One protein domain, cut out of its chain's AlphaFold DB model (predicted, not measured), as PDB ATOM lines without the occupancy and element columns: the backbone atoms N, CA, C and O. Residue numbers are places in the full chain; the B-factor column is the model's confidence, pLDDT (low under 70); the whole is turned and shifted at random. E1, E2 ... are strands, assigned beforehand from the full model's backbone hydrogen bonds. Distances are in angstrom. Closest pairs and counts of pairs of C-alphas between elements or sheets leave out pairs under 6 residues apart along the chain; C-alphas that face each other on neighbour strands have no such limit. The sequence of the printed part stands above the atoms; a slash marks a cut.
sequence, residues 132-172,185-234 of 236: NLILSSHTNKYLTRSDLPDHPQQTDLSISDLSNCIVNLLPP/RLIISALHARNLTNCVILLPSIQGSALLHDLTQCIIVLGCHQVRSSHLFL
ATOM      1  N   ASN A 132     -22.402  18.162  30.384       76.19
ATOM      2  CA  ASN A 132     -22.144  19.366  29.602       76.19
ATOM      3  C   ASN A 132     -22.556  19.108  28.151       76.19
ATOM      4  O   ASN A 132     -21.992  18.238  27.486       76.19
ATOM      5  N   LEU A 133     -23.536  19.862  27.667       83.75
ATOM      6  CA  LEU A 133     -23.955  19.869  26.274       83.75
ATOM      7  C   LEU A 133     -23.102  20.888  25.526       83.75
ATOM      8  O   LEU A 133     -23.033  22.049  25.924       83.75
ATOM      9  N   ILE A 134     -22.438  20.462  24.454       84.44
ATOM     10  CA  ILE A 134     -21.508  21.312  23.709       84.44
ATOM     11  C   ILE A 134     -21.953  21.389  22.252       84.44
ATOM     12  O   ILE A 134     -22.034  20.373  21.567       84.44
ATOM     13  N   LEU A 135     -22.192  22.609  21.777       86.62
ATOM     14  CA  LEU A 135     -22.407  22.932  20.371       86.62
ATOM     15  C   LEU A 135     -21.295  23.879  19.932       86.62
ATOM     16  O   LEU A 135     -21.331  25.064  20.256       86.62
ATOM     17  N   SER A 136     -20.300  23.365  19.209       89.12
ATOM     18  CA  SER A 136     -19.142  24.165  18.807       89.12
ATOM     19  C   SER A 136     -18.773  24.032  17.335       89.12
ATOM     20  O   SER A 136     -19.056  23.010  16.713       89.12
ATOM     21  N   SER A 137     -18.148  25.070  16.771       85.94
ATOM     22  CA  SER A 137     -17.522  25.050  15.435       85.94
ATOM     23  C   SER A 137     -18.471  24.722  14.274       85.94
ATOM     24  O   SER A 137     -18.093  24.050  13.310       85.94
ATOM     25  N   HIS A 138     -19.717  25.190  14.345       81.19
ATOM     26  CA  HIS A 138     -20.713  24.992  13.291       81.19
ATOM     27  C   HIS A 138     -20.880  26.252  12.436       81.19
ATOM     28  O   HIS A 138     -20.809  27.374  12.927       81.19
ATOM     29  N   THR A 139     -21.105  26.077  11.132       85.38
ATOM     30  CA  THR A 139     -21.292  27.191  10.192       85.38
ATOM     31  C   THR A 139     -22.413  26.882   9.204       85.38
ATOM     32  O   THR A 139     -22.451  25.773   8.674       85.38
ATOM     33  N   ASN A 140     -23.313  27.842   8.953       87.75
ATOM     34  CA  ASN A 140     -24.456  27.702   8.034       87.75
ATOM     35  C   ASN A 140     -25.347  26.478   8.326       87.75
ATOM     36  O   ASN A 140     -25.729  25.744   7.412       87.75
ATOM     37  N   LYS A 141     -25.662  26.225   9.603       83.12
ATOM     38  CA  LYS A 141     -26.478  25.074  10.019       83.12
ATOM     39  C   LYS A 141     -27.676  25.456  10.880       83.12
ATOM     40  O   LYS A 141     -27.644  26.428  11.632       83.12
ATOM     41  N   TYR A 142     -28.711  24.627  10.778       88.94
ATOM     42  CA  TYR A 142     -29.863  24.615  11.669       88.94
ATOM     43  C   TYR A 142     -29.677  23.475  12.678       88.94
ATOM     44  O   TYR A 142     -29.641  22.315  12.277       88.94
ATOM     45  N   LEU A 143     -29.490  23.818  13.952       87.38
ATOM     46  CA  LEU A 143     -29.247  22.891  15.058       87.38
ATOM     47  C   LEU A 143     -30.495  22.800  15.935       87.38
ATOM     48  O   LEU A 143     -31.092  23.815  16.292       87.38
ATOM     49  N   THR A 144     -30.866  21.584  16.304       87.50
ATOM     50  CA  THR A 144     -32.066  21.252  17.072       87.50
ATOM     51  C   THR A 144     -31.730  20.396  18.283       87.50
ATOM     52  O   THR A 144     -30.595  19.969  18.461       87.50
ATOM     53  N   ARG A 145     -32.732  20.094  19.115       79.56
ATOM     54  CA  ARG A 145     -32.578  19.192  20.269       79.56
ATOM     55  C   ARG A 145     -32.034  17.807  19.894       79.56
ATOM     56  O   ARG A 145     -31.312  17.231  20.693       79.56
ATOM     57  N   SER A 146     -32.330  17.311  18.692       77.12
ATOM     58  CA  SER A 146     -31.841  16.017  18.193       77.12
ATOM     59  C   SER A 146     -30.349  16.009  17.856       77.12
ATOM     60  O   SER A 146     -29.757  14.941  17.750       77.12
ATOM     61  N   ASP A 147     -29.741  17.185  17.685       76.06
ATOM     62  CA  ASP A 147     -28.302  17.329  17.443       76.06
ATOM     63  C   ASP A 147     -27.490  17.316  18.750       76.06
ATOM     64  O   ASP A 147     -26.258  17.364  18.718       76.06
ATOM     65  N   LEU A 148     -28.164  17.271  19.906       74.31
ATOM     66  CA  LEU A 148     -27.532  17.216  21.218       74.31
ATOM     67  C   LEU A 148     -27.493  15.768  21.734       74.31
ATOM     68  O   LEU A 148     -28.425  15.003  21.495       74.31
ATOM     69  N   PRO A 149     -26.428  15.387  22.459       69.44
ATOM     70  CA  PRO A 149     -26.349  14.078  23.096       69.44
ATOM     71  C   PRO A 149     -27.403  13.919  24.204       69.44
ATOM     72  O   PRO A 149     -27.877  14.912  24.764       69.44
ATOM     73  N   ASP A 150     -27.730  12.663  24.535       64.81
ATOM     74  CA  ASP A 150     -28.702  12.313  25.579       64.81
ATOM     75  C   ASP A 150     -28.443  13.075  26.887       64.81
ATOM     76  O   ASP A 150     -27.313  13.160  27.384       64.81
ATOM     77  N   HIS A 151     -29.513  13.635  27.456       66.00
ATOM     78  CA  HIS A 151     -29.459  14.600  28.556       66.00
ATOM     79  C   HIS A 151     -30.131  14.053  29.837       66.00
ATOM     80  O   HIS A 151     -31.283  14.381  30.123       66.00
ATOM     81  N   PRO A 152     -29.440  13.222  30.645       54.94
ATOM     82  CA  PRO A 152     -30.080  12.474  31.732       54.94
ATOM     83  C   PRO A 152     -30.473  13.281  32.983       54.94
ATOM     84  O   PRO A 152     -31.020  12.690  33.904       54.94
ATOM     85  N   GLN A 153     -30.207  14.591  33.059       65.00
ATOM     86  CA  GLN A 153     -30.715  15.555  34.059       65.00
ATOM     87  C   GLN A 153     -30.031  16.917  33.826       65.00
ATOM     88  O   GLN A 153     -29.348  17.078  32.822       65.00
ATOM     89  N   GLN A 154     -30.243  17.895  34.719       62.81
ATOM     90  CA  GLN A 154     -29.699  19.263  34.697       62.81
ATOM     91  C   GLN A 154     -28.349  19.399  33.951       62.81
ATOM     92  O   GLN A 154     -27.323  18.870  34.383       62.81
ATOM     93  N   THR A 155     -28.368  20.125  32.831       80.62
ATOM     94  CA  THR A 155     -27.239  20.251  31.895       80.62
ATOM     95  C   THR A 155     -26.713  21.681  31.823       80.62
ATOM     96  O   THR A 155     -27.480  22.645  31.889       80.62
ATOM     97  N   ASP A 156     -25.398  21.832  31.692       87.19
ATOM     98  CA  ASP A 156     -24.784  23.103  31.291       87.19
ATOM     99  C   ASP A 156     -24.628  23.108  29.769       87.19
ATOM    100  O   ASP A 156     -24.162  22.125  29.190       87.19
ATOM    101  N   LEU A 157     -25.051  24.187  29.117       89.31
ATOM    102  CA  LEU A 157     -25.037  24.311  27.668       89.31
ATOM    103  C   LEU A 157     -23.946  25.289  27.239       89.31
ATOM    104  O   LEU A 157     -24.054  26.494  27.451       89.31
ATOM    105  N   SER A 158     -22.921  24.769  26.576       91.19
ATOM    106  CA  SER A 158     -21.831  25.544  25.992       91.19
ATOM    107  C   SER A 158     -21.995  25.652  24.479       91.19
ATOM    108  O   SER A 158     -21.946  24.655  23.762       91.19
ATOM    109  N   ILE A 159     -22.176  26.873  23.988       92.44
ATOM    110  CA  ILE A 159     -22.322  27.208  22.574       92.44
ATOM    111  C   ILE A 159     -21.119  28.064  22.174       92.44
ATOM    112  O   ILE A 159     -20.978  29.179  22.676       92.44
ATOM    113  N   SER A 160     -20.249  27.577  21.287       92.31
ATOM    114  CA  SER A 160     -19.045  28.324  20.899       92.31
ATOM    115  C   SER A 160     -18.743  28.309  19.404       92.31
ATOM    116  O   SER A 160     -19.039  27.346  18.706       92.31
ATOM    117  N   ASP A 161     -18.124  29.373  18.896       90.44
ATOM    118  CA  ASP A 161     -17.538  29.392  17.547       90.44
ATOM    119  C   ASP A 161     -18.551  29.059  16.431       90.44
ATOM    120  O   ASP A 161     -18.234  28.328  15.489       90.44
ATOM    121  N   LEU A 162     -19.792  29.559  16.541       89.94
ATOM    122  CA  LEU A 162     -20.786  29.425  15.471       89.94
ATOM    123  C   LEU A 162     -20.865  30.671  14.599       89.94
ATOM    124  O   LEU A 162     -20.901  31.799  15.099       89.94
ATOM    125  N   SER A 163     -21.011  30.446  13.293       89.69
ATOM    126  CA  SER A 163     -21.279  31.506  12.321       89.69
ATOM    127  C   SER A 163     -22.478  31.178  11.432       89.69
ATOM    128  O   SER A 163     -22.621  30.051  10.954       89.69
ATOM    129  N   ASN A 164     -23.375  32.141  11.220       90.62
ATOM    130  CA  ASN A 164     -24.549  31.974  10.353       90.62
ATOM    131  C   ASN A 164     -25.410  30.749  10.726       90.62
ATOM    132  O   ASN A 164     -25.873  30.012   9.856       90.62
ATOM    133  N   CYS A 165     -25.583  30.481  12.022       91.38
ATOM    134  CA  CYS A 165     -26.318  29.309  12.499       91.38
ATOM    135  C   CYS A 165     -27.623  29.686  13.193       91.38
ATOM    136  O   CYS A 165     -27.739  30.731  13.833       91.38
ATOM    137  N   ILE A 166     -28.596  28.784  13.112       93.56
ATOM    138  CA  ILE A 166     -29.845  28.877  13.863       93.56
ATOM    139  C   ILE A 166     -29.876  27.704  14.834       93.56
ATOM    140  O   ILE A 166     -29.835  26.553  14.414       93.56
ATOM    141  N   VAL A 167     -29.937  27.994  16.125       92.38
ATOM    142  CA  VAL A 167     -30.023  27.002  17.193       92.38
ATOM    143  C   VAL A 167     -31.424  27.071  17.776       92.38
ATOM    144  O   VAL A 167     -31.803  28.096  18.335       92.38
ATOM    145  N   ASN A 168     -32.199  26.001  17.648       90.88
ATOM    146  CA  ASN A 168     -33.556  25.910  18.167       90.88
ATOM    147  C   ASN A 168     -33.693  24.748  19.152       90.88
ATOM    148  O   ASN A 168     -33.905  23.601  18.759       90.88
ATOM    149  N   LEU A 169     -33.590  25.062  20.443       87.94
ATOM    150  CA  LEU A 169     -33.745  24.097  21.533       87.94
ATOM    151  C   LEU A 169     -35.084  24.237  22.264       87.94
ATOM    152  O   LEU A 169     -35.249  23.696  23.359       87.94
ATOM    153  N   LEU A 170     -36.046  24.961  21.686       85.25
ATOM    154  CA  LEU A 170     -37.389  25.052  22.247       85.25
ATOM    155  C   LEU A 170     -38.043  23.660  22.294       85.25
ATOM    156  O   LEU A 170     -37.767  22.809  21.442       85.25
ATOM    157  N   PRO A 171     -38.907  23.389  23.287       76.19
ATOM    158  CA  PRO A 171     -39.681  22.160  23.286       76.19
ATOM    159  C   PRO A 171     -40.575  22.117  22.038       76.19
ATOM    160  O   PRO A 171     -41.160  23.147  21.685       76.19
ATOM    161  N   PRO A 172     -40.708  20.957  21.371       68.06
ATOM    162  CA  PRO A 172     -41.689  20.807  20.307       68.06
ATOM    163  C   PRO A 172     -43.076  21.103  20.896       68.06
ATOM    164  O   PRO A 172     -43.511  20.466  21.856       68.06
ATOM    165  N   ARG A 185     -38.022  16.964  28.812       67.94
ATOM    166  CA  ARG A 185     -37.738  18.312  29.330       67.94
ATOM    167  C   ARG A 185     -36.229  18.545  29.405       67.94
ATOM    168  O   ARG A 185     -35.588  18.102  30.349       67.94
ATOM    169  N   LEU A 186     -35.687  19.302  28.450       74.00
ATOM    170  CA  LEU A 186     -34.322  19.822  28.523       74.00
ATOM    171  C   LEU A 186     -34.239  20.807  29.696       74.00
ATOM    172  O   LEU A 186     -34.798  21.904  29.633       74.00
ATOM    173  N   ILE A 187     -33.576  20.407  30.777       80.50
ATOM    174  CA  ILE A 187     -33.313  21.281  31.922       80.50
ATOM    175  C   ILE A 187     -31.894  21.812  31.766       80.50
ATOM    176  O   ILE A 187     -30.926  21.082  31.978       80.50
ATOM    177  N   ILE A 188     -31.784  23.086  31.399       85.25
ATOM    178  CA  ILE A 188     -30.507  23.792  31.317       85.25
ATOM    179  C   ILE A 188     -30.324  24.599  32.605       85.25
ATOM    180  O   ILE A 188     -31.163  25.445  32.934       85.25
ATOM    181  N   SER A 189     -29.234  24.370  33.336       87.00
ATOM    182  CA  SER A 189     -28.889  25.190  34.505       87.00
ATOM    183  C   SER A 189     -28.075  26.421  34.155       87.00
ATOM    184  O   SER A 189     -28.257  27.458  34.783       87.00
ATOM    185  N   ALA A 190     -27.184  26.327  33.175       89.31
ATOM    186  CA  ALA A 190     -26.338  27.436  32.769       89.31
ATOM    187  C   ALA A 190     -26.169  27.447  31.249       89.31
ATOM    188  O   ALA A 190     -26.259  26.412  30.592       89.31
ATOM    189  N   LEU A 191     -26.007  28.650  30.701       91.75
ATOM    190  CA  LEU A 191     -25.694  28.869  29.295       91.75
ATOM    191  C   LEU A 191     -24.363  29.605  29.206       91.75
ATOM    192  O   LEU A 191     -24.238  30.711  29.728       91.75
ATOM    193  N   HIS A 192     -23.421  29.039  28.468       92.88
ATOM    194  CA  HIS A 192     -22.160  29.665  28.105       92.88
ATOM    195  C   HIS A 192     -22.125  29.858  26.589       92.88
ATOM    196  O   HIS A 192     -21.856  28.919  25.850       92.88
ATOM    197  N   ALA A 193     -22.409  31.069  26.111       92.62
ATOM    198  CA  ALA A 193     -22.369  31.401  24.689       92.62
ATOM    199  C   ALA A 193     -21.143  32.269  24.383       92.62
ATOM    200  O   ALA A 193     -21.000  33.352  24.957       92.62
ATOM    201  N   ARG A 194     -20.263  31.807  23.487       92.19
ATOM    202  CA  ARG A 194     -19.007  32.494  23.158       92.19
ATOM    203  C   ARG A 194     -18.728  32.560  21.658       92.19
ATOM    204  O   ARG A 194     -18.854  31.555  20.973       92.19
ATOM    205  N   ASN A 195     -18.219  33.697  21.182       89.19
ATOM    206  CA  ASN A 195     -17.685  33.845  19.822       89.19
ATOM    207  C   ASN A 195     -18.718  33.438  18.757       89.19
ATOM    208  O   ASN A 195     -18.505  32.510  17.977       89.19
ATOM    209  N   LEU A 196     -19.878  34.097  18.777       91.44
ATOM    210  CA  LEU A 196     -20.974  33.815  17.850       91.44
ATOM    211  C   LEU A 196     -21.171  34.989  16.900       91.44
ATOM    212  O   LEU A 196     -21.181  36.144  17.328       91.44
ATOM    213  N   THR A 197     -21.352  34.691  15.613       90.62
ATOM    214  CA  THR A 197     -21.534  35.713  14.573       90.62
ATOM    215  C   THR A 197     -22.741  35.401  13.701       90.62
ATOM    216  O   THR A 197     -22.814  34.329  13.108       90.62
ATOM    217  N   ASN A 198     -23.670  36.352  13.576       91.31
ATOM    218  CA  ASN A 198     -24.855  36.226  12.723       91.31
ATOM    219  C   ASN A 198     -25.696  34.971  13.048       91.31
ATOM    220  O   ASN A 198     -26.083  34.211  12.162       91.31
ATOM    221  N   CYS A 199     -25.923  34.718  14.340       91.75
ATOM    222  CA  CYS A 199     -26.610  33.517  14.824       91.75
ATOM    223  C   CYS A 199     -27.944  33.844  15.498       91.75
ATOM    224  O   CYS A 199     -28.051  34.828  16.230       91.75
ATOM    225  N   VAL A 200     -28.937  32.972  15.323       94.56
ATOM    226  CA  VAL A 200     -30.217  33.032  16.046       94.56
ATOM    227  C   VAL A 200     -30.277  31.866  17.019       94.56
ATOM    228  O   VAL A 200     -30.178  30.717  16.606       94.56
ATOM    229  N   ILE A 201     -30.430  32.144  18.308       93.25
ATOM    230  CA  ILE A 201     -30.442  31.135  19.365       93.25
ATOM    231  C   ILE A 201     -31.767  31.219  20.113       93.25
ATOM    232  O   ILE A 201     -32.078  32.231  20.735       93.25
ATOM    233  N   LEU A 202     -32.535  30.136  20.061       92.88
ATOM    234  CA  LEU A 202     -33.820  29.963  20.725       92.88
ATOM    235  C   LEU A 202     -33.662  28.882  21.794       92.88
ATOM    236  O   LEU A 202     -33.445  27.710  21.478       92.88
ATOM    237  N   LEU A 203     -33.749  29.280  23.060       88.94
ATOM    238  CA  LEU A 203     -33.550  28.400  24.208       88.94
ATOM    239  C   LEU A 203     -34.808  28.346  25.080       88.94
ATOM    240  O   LEU A 203     -35.525  29.345  25.192       88.94
ATOM    241  N   PRO A 204     -35.079  27.201  25.736       86.94
ATOM    242  CA  PRO A 204     -36.110  27.132  26.761       86.94
ATOM    243  C   PRO A 204     -35.697  27.961  27.987       86.94
ATOM    244  O   PRO A 204     -34.568  28.441  28.089       86.94
ATOM    245  N   SER A 205     -36.612  28.119  28.949       86.75
ATOM    246  CA  SER A 205     -36.281  28.776  30.217       86.75
ATOM    247  C   SER A 205     -35.191  27.989  30.949       86.75
ATOM    248  O   SER A 205     -35.401  26.833  31.322       86.75
ATOM    249  N   ILE A 206     -34.048  28.626  31.176       89.00
ATOM    250  CA  ILE A 206     -32.926  28.079  31.933       89.00
ATOM    251  C   ILE A 206     -33.094  28.436  33.416       89.00
ATOM    252  O   ILE A 206     -33.575  29.519  33.755       89.00
ATOM    253  N   GLN A 207     -32.708  27.535  34.319       84.12
ATOM    254  CA  GLN A 207     -32.895  27.720  35.769       84.12
ATOM    255  C   GLN A 207     -31.776  28.516  36.454       84.12
ATOM    256  O   GLN A 207     -31.836  28.759  37.660       84.12
ATOM    257  N   GLY A 208     -30.754  28.943  35.715       86.31
ATOM    258  CA  GLY A 208     -29.637  29.693  36.279       86.31
ATOM    259  C   GLY A 208     -29.215  30.861  35.409       86.31
ATOM    260  O   GLY A 208     -30.043  31.679  34.999       86.31
ATOM    261  N   SER A 209     -27.907  30.991  35.214       88.62
ATOM    262  CA  SER A 209     -27.302  32.153  34.574       88.62
ATOM    263  C   SER A 209     -26.954  31.903  33.114       88.62
ATOM    264  O   SER A 209     -26.520  30.815  32.746       88.62
ATOM    265  N   ALA A 210     -27.059  32.955  32.309       91.38
ATOM    266  CA  ALA A 210     -26.500  33.013  30.970       91.38
ATOM    267  C   ALA A 210     -25.257  33.903  30.968       91.38
ATOM    268  O   ALA A 210     -25.315  35.058  31.392       91.38
ATOM    269  N   LEU A 211     -24.145  33.369  30.476       92.31
ATOM    270  CA  LEU A 211     -22.920  34.095  30.195       92.31
ATOM    271  C   LEU A 211     -22.771  34.227  28.682       92.31
ATOM    272  O   LEU A 211     -22.665  33.234  27.964       92.31
ATOM    273  N   LEU A 212     -22.776  35.466  28.216       92.44
ATOM    274  CA  LEU A 212     -22.726  35.838  26.814       92.44
ATOM    275  C   LEU A 212     -21.423  36.598  26.553       92.44
ATOM    276  O   LEU A 212     -21.177  37.637  27.169       92.44
ATOM    277  N   HIS A 213     -20.586  36.087  25.655       89.56
ATOM    278  CA  HIS A 213     -19.259  36.635  25.388       89.56
ATOM    279  C   HIS A 213     -18.974  36.700  23.885       89.56
ATOM    280  O   HIS A 213     -19.164  35.709  23.188       89.56
ATOM    281  N   ASP A 214     -18.467  37.827  23.384       86.12
ATOM    282  CA  ASP A 214     -18.133  38.031  21.962       86.12
ATOM    283  C   ASP A 214     -19.273  37.608  21.019       86.12
ATOM    284  O   ASP A 214     -19.172  36.633  20.268       86.12
ATOM    285  N   LEU A 215     -20.394  38.324  21.093       88.56
ATOM    286  CA  LEU A 215     -21.543  38.093  20.218       88.56
ATOM    287  C   LEU A 215     -21.684  39.244  19.228       88.56
ATOM    288  O   LEU A 215     -21.766  40.406  19.634       88.56
ATOM    289  N   THR A 216     -21.766  38.911  17.941       87.12
ATOM    290  CA  THR A 216     -21.862  39.881  16.847       87.12
ATOM    291  C   THR A 216     -23.064  39.566  15.971       87.12
ATOM    292  O   THR A 216     -23.137  38.491  15.384       87.12
ATOM    293  N   GLN A 217     -24.009  40.505  15.847       88.00
ATOM    294  CA  GLN A 217     -25.225  40.320  15.034       88.00
ATOM    295  C   GLN A 217     -26.022  39.061  15.424       88.00
ATOM    296  O   GLN A 217     -26.539  38.341  14.574       88.00
ATOM    297  N   CYS A 218     -26.093  38.757  16.722       89.62
ATOM    298  CA  CYS A 218     -26.814  37.591  17.220       89.62
ATOM    299  C   CYS A 218     -28.163  37.977  17.821       89.62
ATOM    300  O   CYS A 218     -28.273  38.973  18.533       89.62
ATOM    301  N   ILE A 219     -29.167  37.132  17.599       92.38
ATOM    302  CA  ILE A 219     -30.461  37.207  18.276       92.38
ATOM    303  C   ILE A 219     -30.520  36.041  19.249       92.38
ATOM    304  O   ILE A 219     -30.468  34.888  18.830       92.38
ATOM    305  N   ILE A 220     -30.629  36.329  20.543       91.25
ATOM    306  CA  ILE A 220     -30.752  35.295  21.569       91.25
ATOM    307  C   ILE A 220     -32.073  35.487  22.302       91.25
ATOM    308  O   ILE A 220     -32.314  36.530  22.906       91.25
ATOM    309  N   VAL A 221     -32.916  34.460  22.254       92.56
ATOM    310  CA  VAL A 221     -34.185  34.385  22.972       92.56
ATOM    311  C   VAL A 221     -34.042  33.319  24.050       92.56
ATOM    312  O   VAL A 221     -33.907  32.133  23.746       92.56
ATOM    313  N   LEU A 222     -34.049  33.747  25.311       88.75
ATOM    314  CA  LEU A 222     -33.996  32.862  26.470       88.75
ATOM    315  C   LEU A 222     -34.757  33.462  27.660       88.75
ATOM    316  O   LEU A 222     -34.930  34.677  27.741       88.75
ATOM    317  N   GLY A 223     -35.153  32.616  28.610       87.50
ATOM    318  CA  GLY A 223     -35.564  33.040  29.953       87.50
ATOM    319  C   GLY A 223     -34.547  32.554  30.980       87.50
ATOM    320  O   GLY A 223     -34.223  31.373  30.965       87.50
ATOM    321  N   CYS A 224     -34.023  33.423  31.843       89.12
ATOM    322  CA  CYS A 224     -33.032  33.062  32.864       89.12
ATOM    323  C   CYS A 224     -33.159  33.923  34.128       89.12
ATOM    324  O   CYS A 224     -33.845  34.943  34.126       89.12
ATOM    325  N   HIS A 225     -32.464  33.531  35.200       86.94
ATOM    326  CA  HIS A 225     -32.420  34.311  36.442       86.94
ATOM    327  C   HIS A 225     -31.376  35.432  36.410       86.94
ATOM    328  O   HIS A 225     -31.551  36.457  37.062       86.94
ATOM    329  N   GLN A 226     -30.266  35.232  35.697       87.88
ATOM    330  CA  GLN A 226     -29.177  36.207  35.598       87.88
ATOM    331  C   GLN A 226     -28.576  36.186  34.193       87.88
ATOM    332  O   GLN A 226     -28.318  35.115  33.645       87.88
ATOM    333  N   VAL A 227     -28.283  37.363  33.639       89.25
ATOM    334  CA  VAL A 227     -27.507  37.514  32.400       89.25
ATOM    335  C   VAL A 227     -26.217  38.251  32.722       89.25
ATOM    336  O   VAL A 227     -26.235  39.301  33.363       89.25
ATOM    337  N   ARG A 228     -25.091  37.707  32.265       87.81
ATOM    338  CA  ARG A 228     -23.787  38.365  32.268       87.81
ATOM    339  C   ARG A 228     -23.320  38.465  30.832       87.81
ATOM    340  O   ARG A 228     -23.053  37.448  30.202       87.81
ATOM    341  N   SER A 229     -23.237  39.682  30.317       81.75
ATOM    342  CA  SER A 229     -22.733  39.944  28.975       81.75
ATOM    343  C   SER A 229     -21.438  40.735  29.050       81.75
ATOM    344  O   SER A 229     -21.389  41.777  29.703       81.75
ATOM    345  N   SER A 230     -20.415  40.281  28.343       73.75
ATOM    346  CA  SER A 230     -19.172  41.024  28.139       73.75
ATOM    347  C   SER A 230     -18.867  41.052  26.647       73.75
ATOM    348  O   SER A 230     -18.833  39.999  26.017       73.75
ATOM    349  N   HIS A 231     -18.662  42.250  26.094       65.62
ATOM    350  CA  HIS A 231     -18.454  42.461  24.656       65.62
ATOM    351  C   HIS A 231     -19.674  42.054  23.797       65.62
ATOM    352  O   HIS A 231     -19.611  41.162  22.953       65.62
ATOM    353  N   LEU A 232     -20.819  42.702  24.042       60.88
ATOM    354  CA  LEU A 232     -22.028  42.551  23.226       60.88
ATOM    355  C   LEU A 232     -22.047  43.665  22.169       60.88
ATOM    356  O   LEU A 232     -22.208  44.833  22.522       60.88
ATOM    357  N   PHE A 233     -21.862  43.331  20.889       50.88
ATOM    358  CA  PHE A 233     -21.931  44.325  19.816       50.88
ATOM    359  C   PHE A 233     -23.389  44.467  19.361       50.88
ATOM    360  O   PHE A 233     -23.856  43.725  18.492       50.88
ATOM    361  N   LEU A 234     -24.134  45.385  19.989       48.62
ATOM    362  CA  LEU A 234     -25.445  45.782  19.473       48.62
ATOM    363  C   LEU A 234     -25.247  46.592  18.181       48.62
ATOM    364  O   LEU A 234     -24.423  47.510  18.179       48.62
TER     365      LEU A 234
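What this domain is: This is residues 132 to 172 and 185 to 234 of the 236 residues of the protein "Tubulin-folding cofactor C" of Galerina marginata (strain CBS 339.88) (UniProt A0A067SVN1). The printed part winds in stacked turns, a short solenoid with two walls: E1, E3, E5, E7 and E9 make one, and E2, E4, E6 and E8 the other. It has 91 residues, with no named helix and nine named strands, E1 to E9 in order along the chain: the class is all strand. The sheets run E1 E3 E5 E7 E9 and E2 E4 E6 E8, both parallel throughout. The whole is compact, with a radius of gyration of the C-alphas of 11.9 A and spans of 34 by 28 by 20 A.

Where its parts are: Find C-alpha 132 at (-22.144, 19.366, 29.602), where E1, residues 132 to 136, begins. Next come E2, residues 142 to 144, E3, residues 155 to 163 and 23.4 A long, and E4, residues 166 to 168. Past the cut, E5 covers residues 188 to 197, 22.4 A, and E6 residues 200 to 205. E7, residues 209 to 216, is 20.1 A long, E8 covers residues 219 to 223, and E9, residues 226 to 233, ends at (-21.931, 44.325, 19.816).

How they stand to each other: Look first at inner strands E3 and E5, parallel at 8 degrees, with N 159 and O 192 2.8 A apart, within hydrogen-bond range. E5 bends by 61 degrees at residue 194. In the other sheet, E6 and E8 are parallel at 1 degree, with N 201 and O 219 2.8 A apart, also within hydrogen-bond range. E3 and E6 are apart.

The domain as a whole: The C-alphas farthest apart, of Pro 152 and Leu 234, are 35.8 A apart. Residues 173 to 184 are not printed; C-alphas 172 and 185 stand 10.2 A apart across this cut. Of the links printed whole, none is long. Confidence is under 70 at residues 149 to 154, 172, 185 and 231 to 234.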